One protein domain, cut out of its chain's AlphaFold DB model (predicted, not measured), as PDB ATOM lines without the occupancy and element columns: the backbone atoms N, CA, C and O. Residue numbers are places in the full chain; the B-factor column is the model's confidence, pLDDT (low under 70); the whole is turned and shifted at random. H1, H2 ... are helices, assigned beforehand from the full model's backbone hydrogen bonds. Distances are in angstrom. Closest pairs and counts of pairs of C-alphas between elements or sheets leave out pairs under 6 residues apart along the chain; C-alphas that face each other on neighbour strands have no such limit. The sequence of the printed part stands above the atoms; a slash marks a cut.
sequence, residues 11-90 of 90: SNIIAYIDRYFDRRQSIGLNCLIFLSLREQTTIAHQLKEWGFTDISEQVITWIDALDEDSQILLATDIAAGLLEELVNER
ATOM      1  N   SER A  11      15.611  -7.806 190.822       88.38
ATOM      2  CA  SER A  11      14.786  -8.932 191.290       88.38
ATOM      3  C   SER A  11      14.434  -8.837 192.782       88.38
ATOM      4  O   SER A  11      13.338  -9.210 193.196       88.38
ATOM      5  N   ASN A  12      15.345  -8.307 193.602       90.25
ATOM      6  CA  ASN A  12      15.101  -8.106 195.032       90.25
ATOM      7  C   ASN A  12      14.188  -6.898 195.272       90.25
ATOM      8  O   ASN A  12      13.331  -6.935 196.155       90.25
ATOM      9  N   ILE A  13      14.344  -5.843 194.465       93.94
ATOM     10  CA  ILE A  13      13.509  -4.642 194.541       93.94
ATOM     11  C   ILE A  13      12.063  -4.967 194.158       93.94
ATOM     12  O   ILE A  13      11.154  -4.601 194.902       93.94
ATOM     13  N   ILE A  14      11.832  -5.696 193.060       94.44
ATOM     14  CA  ILE A  14      10.467  -6.057 192.646       94.44
ATOM     15  C   ILE A  14       9.782  -6.940 193.697       94.44
ATOM     16  O   ILE A  14       8.674  -6.633 194.123       94.44
ATOM     17  N   ALA A  15      10.485  -7.939 194.243       92.50
ATOM     18  CA  ALA A  15       9.947  -8.789 195.304       92.50
ATOM     19  C   ALA A  15       9.614  -8.005 196.589       92.50
ATOM     20  O   ALA A  15       8.694  -8.368 197.327       92.50
ATOM     21  N   TYR A  16      10.363  -6.936 196.881       93.38
ATOM     22  CA  TYR A  16      10.040  -6.024 197.975       93.38
ATOM     23  C   TYR A  16       8.763  -5.230 197.672       93.38
ATOM     24  O   TYR A  16       7.876  -5.168 198.524       93.38
ATOM     25  N   ILE A  17       8.659  -4.641 196.476       94.25
ATOM     26  CA  ILE A  17       7.486  -3.869 196.043       94.25
ATOM     27  C   ILE A  17       6.231  -4.745 196.123       94.25
ATOM     28  O   ILE A  17       5.309  -4.393 196.852       94.25
ATOM     29  N   ASP A  18       6.244  -5.932 195.514       92.38
ATOM     30  CA  ASP A  18       5.102  -6.861 195.497       92.38
ATOM     31  C   ASP A  18       4.613  -7.245 196.900       92.38
ATOM     32  O   ASP A  18       3.434  -7.520 197.126       92.38
ATOM     33  N   ARG A  19       5.529  -7.295 197.871       93.75
ATOM     34  CA  ARG A  19       5.215  -7.712 199.239       93.75
ATOM     35  C   ARG A  19       4.688  -6.581 200.115       93.75
ATOM     36  O   ARG A  19       3.948  -6.859 201.061       93.75
ATOM     37  N   TYR A  20       5.139  -5.350 199.885       94.69
ATOM     38  CA  TYR A  20       4.950  -4.252 200.836       94.69
ATOM     39  C   TYR A  20       4.195  -3.052 200.277       94.69
ATOM     40  O   TYR A  20       3.746  -2.233 201.076       94.69
ATOM     41  N   PHE A  21       4.083  -2.917 198.957       95.56
ATOM     42  CA  PHE A  21       3.383  -1.796 198.342       95.56
ATOM     43  C   PHE A  21       1.946  -2.192 198.025       95.56
ATOM     44  O   PHE A  21       1.671  -3.281 197.526       95.56
ATOM     45  N   ASP A  22       1.018  -1.284 198.306       95.12
ATOM     46  CA  ASP A  22      -0.320  -1.358 197.745       95.12
ATOM     47  C   ASP A  22      -0.345  -0.837 196.297       95.12
ATOM     48  O   ASP A  22       0.610  -0.241 195.788       95.12
ATOM     49  N   ARG A  23      -1.486  -1.024 195.623       94.75
ATOM     50  CA  ARG A  23      -1.682  -0.574 194.241       94.75
ATOM     51  C   ARG A  23      -1.359   0.913 194.042       94.75
ATOM     52  O   ARG A  23      -0.821   1.279 192.999       94.75
ATOM     53  N   ARG A  24      -1.700   1.792 194.992       94.94
ATOM     54  CA  ARG A  24      -1.463   3.241 194.850       94.94
ATOM     55  C   ARG A  24       0.019   3.561 194.954       94.94
ATOM     56  O   ARG A  24       0.507   4.342 194.142       94.94
ATOM     57  N   GLN A  25       0.718   2.934 195.894       96.94
ATOM     58  CA  GLN A  25       2.162   3.079 196.048       96.94
ATOM     59  C   GLN A  25       2.900   2.564 194.807       96.94
ATOM     60  O   GLN A  25       3.793   3.246 194.311       96.94
ATOM     61  N   SER A  26       2.486   1.423 194.244       97.19
ATOM     62  CA  SER A  26       3.063   0.880 193.003       97.19
ATOM     63  C   SER A  26       2.833   1.795 191.797       97.19
ATOM     64  O   SER A  26       3.762   2.043 191.031       97.19
ATOM     65  N   ILE A  27       1.631   2.365 191.648       97.00
ATOM     66  CA  ILE A  27       1.346   3.367 190.605       97.00
ATOM     67  C   ILE A  27       2.222   4.609 190.796       97.00
ATOM     68  O   ILE A  27       2.859   5.061 189.847       97.00
ATOM     69  N   GLY A  28       2.263   5.149 192.017       97.62
ATOM     70  CA  GLY A  28       3.045   6.336 192.350       97.62
ATOM     71  C   GLY A  28       4.528   6.143 192.055       97.62
ATOM     72  O   GLY A  28       5.124   6.958 191.354       97.62
ATOM     73  N   LEU A  29       5.102   5.026 192.506       98.00
ATOM     74  CA  LEU A  29       6.491   4.677 192.232       98.00
ATOM     75  C   LEU A  29       6.767   4.592 190.727       98.00
ATOM     76  O   LEU A  29       7.756   5.150 190.257       98.00
ATOM     77  N   ASN A  30       5.880   3.950 189.965       97.69
ATOM     78  CA  ASN A  30       6.047   3.823 188.521       97.69
ATOM     79  C   ASN A  30       6.033   5.196 187.819       97.69
ATOM     80  O   ASN A  30       6.864   5.476 186.956       97.69
ATOM     81  N   CYS A  31       5.144   6.102 188.243       97.69
ATOM     82  CA  CYS A  31       5.139   7.483 187.758       97.69
ATOM     83  C   CYS A  31       6.451   8.215 188.068       97.69
ATOM     84  O   CYS A  31       6.975   8.902 187.192       97.69
ATOM     85  N   LEU A  32       6.988   8.064 189.282       98.25
ATOM     86  CA  LEU A  32       8.236   8.715 189.682       98.25
ATOM     87  C   LEU A  32       9.431   8.234 188.845       98.25
ATOM     88  O   LEU A  32      10.228   9.072 188.429       98.25
ATOM     89  N   ILE A  33       9.518   6.932 188.545       98.19
ATOM     90  CA  ILE A  33      10.573   6.377 187.678       98.19
ATOM     91  C   ILE A  33      10.478   6.967 186.265       98.19
ATOM     92  O   ILE A  33      11.463   7.449 185.713       98.19
ATOM     93  N   PHE A  34       9.290   6.998 185.656       98.06
ATOM     94  CA  PHE A  34       9.165   7.558 184.306       98.06
ATOM     95  C   PHE A  34       9.413   9.069 184.250       98.06
ATOM     96  O   PHE A  34       9.957   9.560 183.257       98.06
ATOM     97  N   LEU A  35       9.033   9.814 185.290       98.12
ATOM     98  CA  LEU A  35       9.335  11.241 185.384       98.12
ATOM     99  C   LEU A  35      10.839  11.483 185.509       98.12
ATOM    100  O   LEU A  35      11.368  12.317 184.773       98.12
ATOM    101  N   SER A  36      11.534  10.726 186.363       98.31
ATOM    102  CA  SER A  36      12.979  10.880 186.547       98.31
ATOM    103  C   SER A  36      13.737  10.611 185.246       98.31
ATOM    104  O   SER A  36      14.560  11.434 184.844       98.31
ATOM    105  N   LEU A  37      13.377   9.538 184.532       97.38
ATOM    106  CA  LEU A  37      13.937   9.186 183.225       97.38
ATOM    107  C   LEU A  37      13.677  10.272 182.172       97.38
ATOM    108  O   LEU A  37      14.598  10.731 181.498       97.38
ATOM    109  N   ARG A  38      12.422  10.729 182.042       97.81
ATOM    110  CA  ARG A  38      12.036  11.762 181.066       97.81
ATOM    111  C   ARG A  38      12.768  13.081 181.302       97.81
ATOM    112  O   ARG A  38      13.117  13.763 180.340       97.81
ATOM    113  N   GLU A  39      12.929  13.466 182.561       97.88
ATOM    114  CA  GLU A  39      13.474  14.768 182.949       97.88
ATOM    115  C   GLU A  39      14.981  14.725 183.224       97.88
ATOM    116  O   GLU A  39      15.574  15.766 183.492       97.88
ATOM    117  N   GLN A  40      15.606  13.549 183.101       97.25
ATOM    118  CA  GLN A  40      17.026  13.321 183.391       97.25
ATOM    119  C   GLN A  40      17.394  13.771 184.814       97.25
ATOM    120  O   GLN A  40      18.397  14.447 185.052       97.25
ATOM    121  N   THR A  41      16.542  13.401 185.769       97.94
ATOM    122  CA  THR A  41      16.701  13.664 187.206       97.94
ATOM    123  C   THR A  41      16.718  12.344 187.978       97.94
ATOM    124  O   THR A  41      16.621  11.274 187.384       97.94
ATOM    125  N   THR A  42      16.856  12.395 189.305       98.19
ATOM    126  CA  THR A  42      16.743  11.198 190.153       98.19
ATOM    127  C   THR A  42      15.308  10.981 190.620       98.19
ATOM    128  O   THR A  42      14.512  11.918 190.717       98.19
ATOM    129  N   ILE A  43      14.969   9.751 190.979       97.94
ATOM    130  CA  ILE A  43      13.665   9.409 191.547       97.94
ATOM    131  C   ILE A  43      13.502  10.103 192.905       97.94
ATOM    132  O   ILE A  43      12.423  10.610 193.210       97.94
ATOM    133  N   ALA A  44      14.579  10.232 193.690       98.06
ATOM    134  CA  ALA A  44      14.577  11.020 194.925       98.06
ATOM    135  C   ALA A  44      14.233  12.503 194.700       98.06
ATOM    136  O   ALA A  44      13.556  13.112 195.533       98.06
ATOM    137  N   HIS A  45      14.670  13.093 193.580       98.06
ATOM    138  CA  HIS A  45      14.291  14.457 193.215       98.06
ATOM    139  C   HIS A  45      12.782  14.556 192.979       98.06
ATOM    140  O   HIS A  45      12.122  15.382 193.610       98.06
ATOM    141  N   GLN A  46      12.237  13.658 192.156       98.19
ATOM    142  CA  GLN A  46      10.812  13.614 191.830       98.19
ATOM    143  C   GLN A  46       9.948  13.334 193.071       98.19
ATOM    144  O   GLN A  46       8.940  14.004 193.286       98.19
ATOM    145  N   LEU A  47      10.363  12.411 193.949       97.62
ATOM    146  CA  LEU A  47       9.665  12.112 195.207       97.62
ATOM    147  C   LEU A  47       9.455  13.389 196.037       97.62
ATOM    148  O   LEU A  47       8.353  13.656 196.521       97.62
ATOM    149  N   LYS A  48      10.518  14.194 196.166       97.19
ATOM    150  CA  LYS A  48      10.504  15.456 196.910       97.19
ATOM    151  C   LYS A  48       9.697  16.541 196.201       97.19
ATOM    152  O   LYS A  48       8.976  17.275 196.870       97.19
ATOM    153  N   GLU A  49       9.846  16.668 194.886       97.31
ATOM    154  CA  GLU A  49       9.144  17.676 194.085       97.31
ATOM    155  C   GLU A  49       7.625  17.484 194.139       97.31
ATOM    156  O   GLU A  49       6.888  18.441 194.379       97.31
ATOM    157  N   TRP A  50       7.164  16.240 193.998       95.88
ATOM    158  CA  TRP A  50       5.741  15.900 193.982       95.88
ATOM    159  C   TRP A  50       5.151  15.624 195.371       95.88
ATOM    160  O   TRP A  50       3.936  15.484 195.504       95.88
ATOM    161  N   GLY A  51       5.985  15.580 196.414       94.12
ATOM    162  CA  GLY A  51       5.546  15.491 197.806       94.12
ATOM    163  C   GLY A  51       4.936  14.142 198.194       94.12
ATOM    164  O   GLY A  51       4.023  14.105 199.018       94.12
ATOM    165  N   PHE A  52       5.422  13.043 197.615       92.69
ATOM    166  CA  PHE A  52       5.012  11.693 198.014       92.69
ATOM    167  C   PHE A  52       5.554  11.373 199.413       92.69
ATOM    168  O   PHE A  52       6.751  11.494 199.667       92.69
ATOM    169  N   THR A  53       4.675  10.957 200.327       93.81
ATOM    170  CA  THR A  53       5.029  10.669 201.735       93.81
ATOM    171  C   THR A  53       4.834   9.208 202.130       93.81
ATOM    172  O   THR A  53       5.144   8.819 203.252       93.81
ATOM    173  N   ASP A  54       4.256   8.411 201.241       93.06
ATOM    174  CA  ASP A  54       3.852   7.022 201.448       93.06
ATOM    175  C   ASP A  54       4.806   6.011 200.794       93.06
ATOM    176  O   ASP A  54       4.630   4.807 200.969       93.06
ATOM    177  N   ILE A  55       5.840   6.476 200.090       94.75
ATOM    178  CA  ILE A  55       6.869   5.642 199.461       94.75
ATOM    179  C   ILE A  55       8.171   5.769 200.260       94.75
ATOM    180  O   ILE A  55       8.643   6.869 200.538       94.75
ATOM    181  N   SER A  56       8.763   4.633 200.636       91.88
ATOM    182  CA  SER A  56       9.997   4.598 201.431       91.88
ATOM    183  C   SER A  56      11.193   5.171 200.664       91.88
ATOM    184  O   SER A  56      11.546   4.661 199.601       91.88
ATOM    185  N   GLU A  57      11.890   6.149 201.255       92.69
ATOM    186  CA  GLU A  57      13.144   6.710 200.717       92.69
ATOM    187  C   GLU A  57      14.219   5.637 200.483       92.69
ATOM    188  O   GLU A  57      15.057   5.766 199.590       92.69
ATOM    189  N   GLN A  58      14.187   4.548 201.258       91.12
ATOM    190  CA  GLN A  58      15.124   3.441 201.092       91.12
ATOM    191  C   GLN A  58      14.917   2.721 199.753       91.12
ATOM    192  O   GLN A  58      15.891   2.435 199.062       91.12
ATOM    193  N   VAL A  59      13.658   2.481 199.365       94.50
ATOM    194  CA  VAL A  59      13.322   1.876 198.065       94.50
ATOM    195  C   VAL A  59      13.764   2.799 196.938       94.50
ATOM    196  O   VAL A  59      14.395   2.344 195.992       94.50
ATOM    197  N   ILE A  60      13.511   4.103 197.078       96.75
ATOM    198  CA  ILE A  60      13.958   5.103 196.105       96.75
ATOM    199  C   ILE A  60      15.477   5.076 195.939       96.75
ATOM    200  O   ILE A  60      15.968   5.035 194.816       96.75
ATOM    201  N   THR A  61      16.216   5.010 197.046       95.38
ATOM    202  CA  THR A  61      17.682   4.942 197.027       95.38
ATOM    203  C   THR A  61      18.190   3.696 196.299       95.38
ATOM    204  O   THR A  61      19.180   3.775 195.576       95.38
ATOM    205  N   TRP A  62      17.532   2.543 196.465       95.44
ATOM    206  CA  TRP A  62      17.909   1.325 195.742       95.44
ATOM    207  C   TRP A  62      17.675   1.439 194.241       95.44
ATOM    208  O   TRP A  62      18.505   0.971 193.471       95.44
ATOM    209  N   ILE A  63      16.570   2.061 193.828       96.50
ATOM    210  CA  ILE A  63      16.236   2.201 192.408       96.50
ATOM    211  C   ILE A  63      17.136   3.248 191.743       96.50
ATOM    212  O   ILE A  63      17.648   2.992 190.659       96.50
ATOM    213  N   ASP A  64      17.411   4.374 192.411       96.81
ATOM    214  CA  ASP A  64      18.352   5.397 191.923       96.81
ATOM    215  C   ASP A  64      19.789   4.859 191.761       96.81
ATOM    216  O   ASP A  64      20.584   5.438 191.023       96.81
ATOM    217  N   ALA A  65      20.139   3.759 192.440       95.62
ATOM    218  CA  ALA A  65      21.435   3.095 192.296       95.62
ATOM    219  C   ALA A  65      21.520   2.154 191.077       95.62
ATOM    220  O   ALA A  65      22.619   1.712 190.733       95.62
ATOM    221  N   LEU A  66      20.390   1.833 190.438       94.62
ATOM    222  CA  LEU A  66      20.353   1.055 189.202       94.62
ATOM    223  C   LEU A  66      20.764   1.921 188.005       94.62
ATOM    224  O   LEU A  66      20.510   3.127 187.982       94.62
ATOM    225  N   ASP A  67      21.345   1.296 186.980       94.06
ATOM    226  CA  ASP A  67      21.512   1.931 185.673       94.06
ATOM    227  C   ASP A  67      20.155   2.192 184.990       94.06
ATOM    228  O   ASP A  67      19.132   1.606 185.347       94.06
ATOM    229  N   GLU A  68      20.151   3.083 183.996       95.06
ATOM    230  CA  GLU A  68      18.938   3.535 183.304       95.06
ATOM    231  C   GLU A  68      18.129   2.378 182.689       95.06
ATOM    232  O   GLU A  68      16.910   2.317 182.865       95.06
ATOM    233  N   ASP A  69      18.797   1.420 182.035       95.56
ATOM    234  CA  ASP A  69      18.135   0.260 181.428       95.56
ATOM    235  C   ASP A  69      17.457  -0.602 182.505       95.56
ATOM    236  O   ASP A  69      16.303  -1.017 182.357       95.56
ATOM    237  N   SER A  70      18.135  -0.823 183.631       95.25
ATOM    238  CA  SER A  70      17.577  -1.535 184.784       95.25
ATOM    239  C   SER A  70      16.385  -0.806 185.419       95.25
ATOM    240  O   SER A  70      15.426  -1.464 185.837       95.25
ATOM    241  N   GLN A  71      16.389   0.532 185.456       96.31
ATOM    242  CA  GLN A  71      15.242   1.328 185.919       96.31
ATOM    243  C   GLN A  71      14.036   1.186 184.977       96.31
ATOM    244  O   GLN A  71      12.909   1.003 185.444       96.31
ATOM    245  N   ILE A  72      14.261   1.202 183.658       96.81
ATOM    246  CA  ILE A  72      13.212   0.997 182.646       96.81
ATOM    247  C   ILE A  72      12.598  -0.401 182.766       96.81
ATOM    248  O   ILE A  72      11.371  -0.553 182.726       96.81
ATOM    249  N   LEU A  73      13.435  -1.430 182.927       96.25
ATOM    250  CA  LEU A  73      12.967  -2.802 183.116       96.25
ATOM    251  C   LEU A  73      12.118  -2.922 184.384       96.25
ATOM    252  O   LEU A  73      11.013  -3.455 184.311       96.25
ATOM    253  N   LEU A  74      12.567  -2.345 185.503       96.62
ATOM    254  CA  LEU A  74      11.796  -2.329 186.747       96.62
ATOM    255  C   LEU A  74      10.427  -1.648 186.576       96.62
ATOM    256  O   LEU A  74       9.409  -2.197 186.993       96.62
ATOM    257  N   ALA A  75      10.377  -0.473 185.943       97.00
ATOM    258  CA  ALA A  75       9.122   0.238 185.676       97.00
ATOM    259  C   ALA A  75       8.151  -0.594 184.817       97.00
ATOM    260  O   ALA A  75       6.933  -0.588 185.033       97.00
ATOM    261  N   THR A  76       8.700  -1.352 183.863       96.50
ATOM    262  CA  THR A  76       7.936  -2.266 183.007       96.50
ATOM    263  C   THR A  76       7.367  -3.439 183.803       96.50
ATOM    264  O   THR A  76       6.195  -3.766 183.620       96.50
ATOM    265  N   ASP A  77       8.142  -4.031 184.716       96.62
ATOM    266  CA  ASP A  77       7.660  -5.110 185.589       96.62
ATOM    267  C   ASP A  77       6.518  -4.627 186.494       96.62
ATOM    268  O   ASP A  77       5.473  -5.274 186.571       96.62
ATOM    269  N   ILE A  78       6.671  -3.446 187.110       97.06
ATOM    270  CA  ILE A  78       5.620  -2.836 187.940       97.06
ATOM    271  C   ILE A  78       4.350  -2.605 187.106       97.06
ATOM    272  O   ILE A  78       3.241  -2.893 187.555       97.06
ATOM    273  N   ALA A  79       4.489  -2.101 185.874       96.62
ATOM    274  CA  ALA A  79       3.352  -1.881 184.979       96.62
ATOM    275  C   ALA A  79       2.654  -3.195 184.589       96.62
ATOM    276  O   ALA A  79       1.423  -3.241 184.532       96.62
ATOM    277  N   ALA A  80       3.424  -4.255 184.332       95.62
ATOM    278  CA  ALA A  80       2.893  -5.573 184.005       95.62
ATOM    279  C   ALA A  80       2.102  -6.171 185.179       95.62
ATOM    280  O   ALA A  80       0.981  -6.632 184.966       95.62
ATOM    281  N   GLY A  81       2.627  -6.081 186.407       94.50
ATOM    282  CA  GLY A  81       1.924  -6.531 187.613       94.50
ATOM    283  C   GLY A  81       0.597  -5.794 187.822       94.50
ATOM    284  O   GLY A  81      -0.449  -6.420 187.980       94.50
ATOM    285  N   LEU A  82       0.602  -4.461 187.699       94.62
ATOM    286  CA  LEU A  82      -0.620  -3.649 187.782       94.62
ATOM    287  C   LEU A  82      -1.661  -4.035 186.716       94.62
ATOM    288  O   LEU A  82      -2.863  -4.035 186.989       94.62
ATOM    289  N   LEU A  83      -1.222  -4.358 185.495       94.56
ATOM    290  CA  LEU A  83      -2.112  -4.808 184.426       94.56
ATOM    291  C   LEU A  83      -2.706  -6.192 184.722       94.56
ATOM    292  O   LEU A  83      -3.894  -6.403 184.477       94.56
ATOM    293  N   GLU A  84      -1.905  -7.120 185.243       93.00
ATOM    294  CA  GLU A  84      -2.361  -8.458 185.623       93.00
ATOM    295  C   GLU A  84      -3.445  -8.394 186.707       93.00
ATOM    296  O   GLU A  84      -4.485  -9.043 186.571       93.00
ATOM    297  N   GLU A  85      -3.269  -7.554 187.731       89.44
ATOM    298  CA  GLU A  85      -4.305  -7.352 188.747       89.44
ATOM    299  C   GLU A  85      -5.627  -6.855 188.135       89.44
ATOM    300  O   GLU A  85      -6.696  -7.362 188.470       89.44
ATOM    301  N   LEU A  86      -5.572  -5.901 187.196       90.06
ATOM    302  CA  LEU A  86      -6.765  -5.367 186.523       90.06
ATOM    303  C   LEU A  86      -7.489  -6.412 185.666       90.06
ATOM    304  O   LEU A  86      -8.709  -6.338 185.505       90.06
ATOM    305  N   VAL A  87      -6.747  -7.350 185.076       90.88
ATOM    306  CA  VAL A  87      -7.324  -8.459 184.305       90.88
ATOM    307  C   VAL A  87      -7.978  -9.477 185.237       90.88
ATOM    308  O   VAL A  87      -9.073  -9.941 184.930       90.88
ATOM    309  N   ASN A  88      -7.347  -9.788 186.371       88.00
ATOM    310  CA  ASN A  88      -7.825 -10.787 187.330       88.00
ATOM    311  C   ASN A  88      -8.976 -10.290 188.229       88.00
ATOM    312  O   ASN A  88      -9.690 -11.102 188.811       88.00
ATOM    313  N   GLU A  89      -9.172  -8.975 188.351       78.00
ATOM    314  CA  GLU A  89     -10.311  -8.364 189.058       78.00
ATOM    315  C   GLU A  89     -11.610  -8.297 188.227       78.00
ATOM    316  O   GLU A  89     -12.634  -7.826 188.730       78.00
ATOM    317  N   ARG A  90     -11.589  -8.746 186.965       53.09
ATOM    318  CA  ARG A  90     -12.769  -8.853 186.090       53.09
ATOM    319  C   ARG A  90     -13.406 -10.235 186.133       53.09
ATOM    320  O   ARG A  90     -14.653 -10.275 186.037       53.09
TER     321      ARG A  90
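What this domain is: This is residues 11 to 90 of the 90 residues of an uncharacterized protein of Nostoc linckia NIES-25 (UniProt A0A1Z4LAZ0). Two long helices, H2 and H5, pack side by side and run opposite ways, with the shorter H1 and H4 over one side of this pair and H3 crossing H2 near its last residues. The far end of H5, with residues 89 and 90 after it, makes one end of the longest axis. The printed part has 80 residues with five named helices, H1 to H5 in order along the chain, and no named strand; its class is all helix. The whole is compact, with a radius of gyration of the C-alphas of 12.1 A and spans of 37 by 26 by 22 A.

Where its parts are: H1 takes residues 11 to 20, 14.5 A from first to last C-alpha, and begins with C-alpha 11 at (14.786, -8.932, 191.290). H2 takes residues 23 to 39 and is 24.3 A long, with C-alpha 23 at (-1.682, -0.574, 194.241). H3 is residues 43 to 50, 10.5 A, and H4 is residues 57 to 64, 10.3 A. H5, the longest helix, takes residues 68 to 88 over 30.6 A and ends with C-alpha 88 at (-7.825, -10.787, 187.330).

How they stand to each other: H1 and H2 are close but not clearly touching; the closest C-alphas, of Ile 17 and Ser 26, are 7.2 A apart. H1 and H4 only just touch, with 3 pairs of C-alphas within 8 A, Ile 13 and Val 59 being closest at 7.4 A. H1 and H5 also only just touch, with 3 such pairs, H5 with residues 74 to 78 alone; the C-alphas of Ile 14 and Leu 74 are closest at 7.1 A. H2 touches H5 at a shallow tilt of 32 degrees, only just short of steep, opposite ways, the closest C-alphas being those of Asn 30 and Ala 75 at 5.5 A. H2 touches H3 with residues 32 to 36 alone, about perpendicular at 75 degrees, and the C-alphas of Ser 36 and Ile 43 are closest at 5.3 A. H3 touches H4 at a steep tilt of 55 degrees, closest at the C-alphas of Ala 44 and Ile 60, 6.1 A. H3 is apart from H1 and from H5. In H1, H2, H3, H4 and H5 every O i to N i+4 pair is within hydrogen-bond range.

The domain as a whole: The two C-alphas farthest apart are those of Gln 40 and Arg 90, at 37.2 A. The printed part has no cut. The links from H1 to H2, H2 to H3 and H4 to H5 are tight, the link from H3 to H4 is short, and no link is long. The mean pLDDT of the printed part is 94.6; residue 90, the chain's last, is under 70.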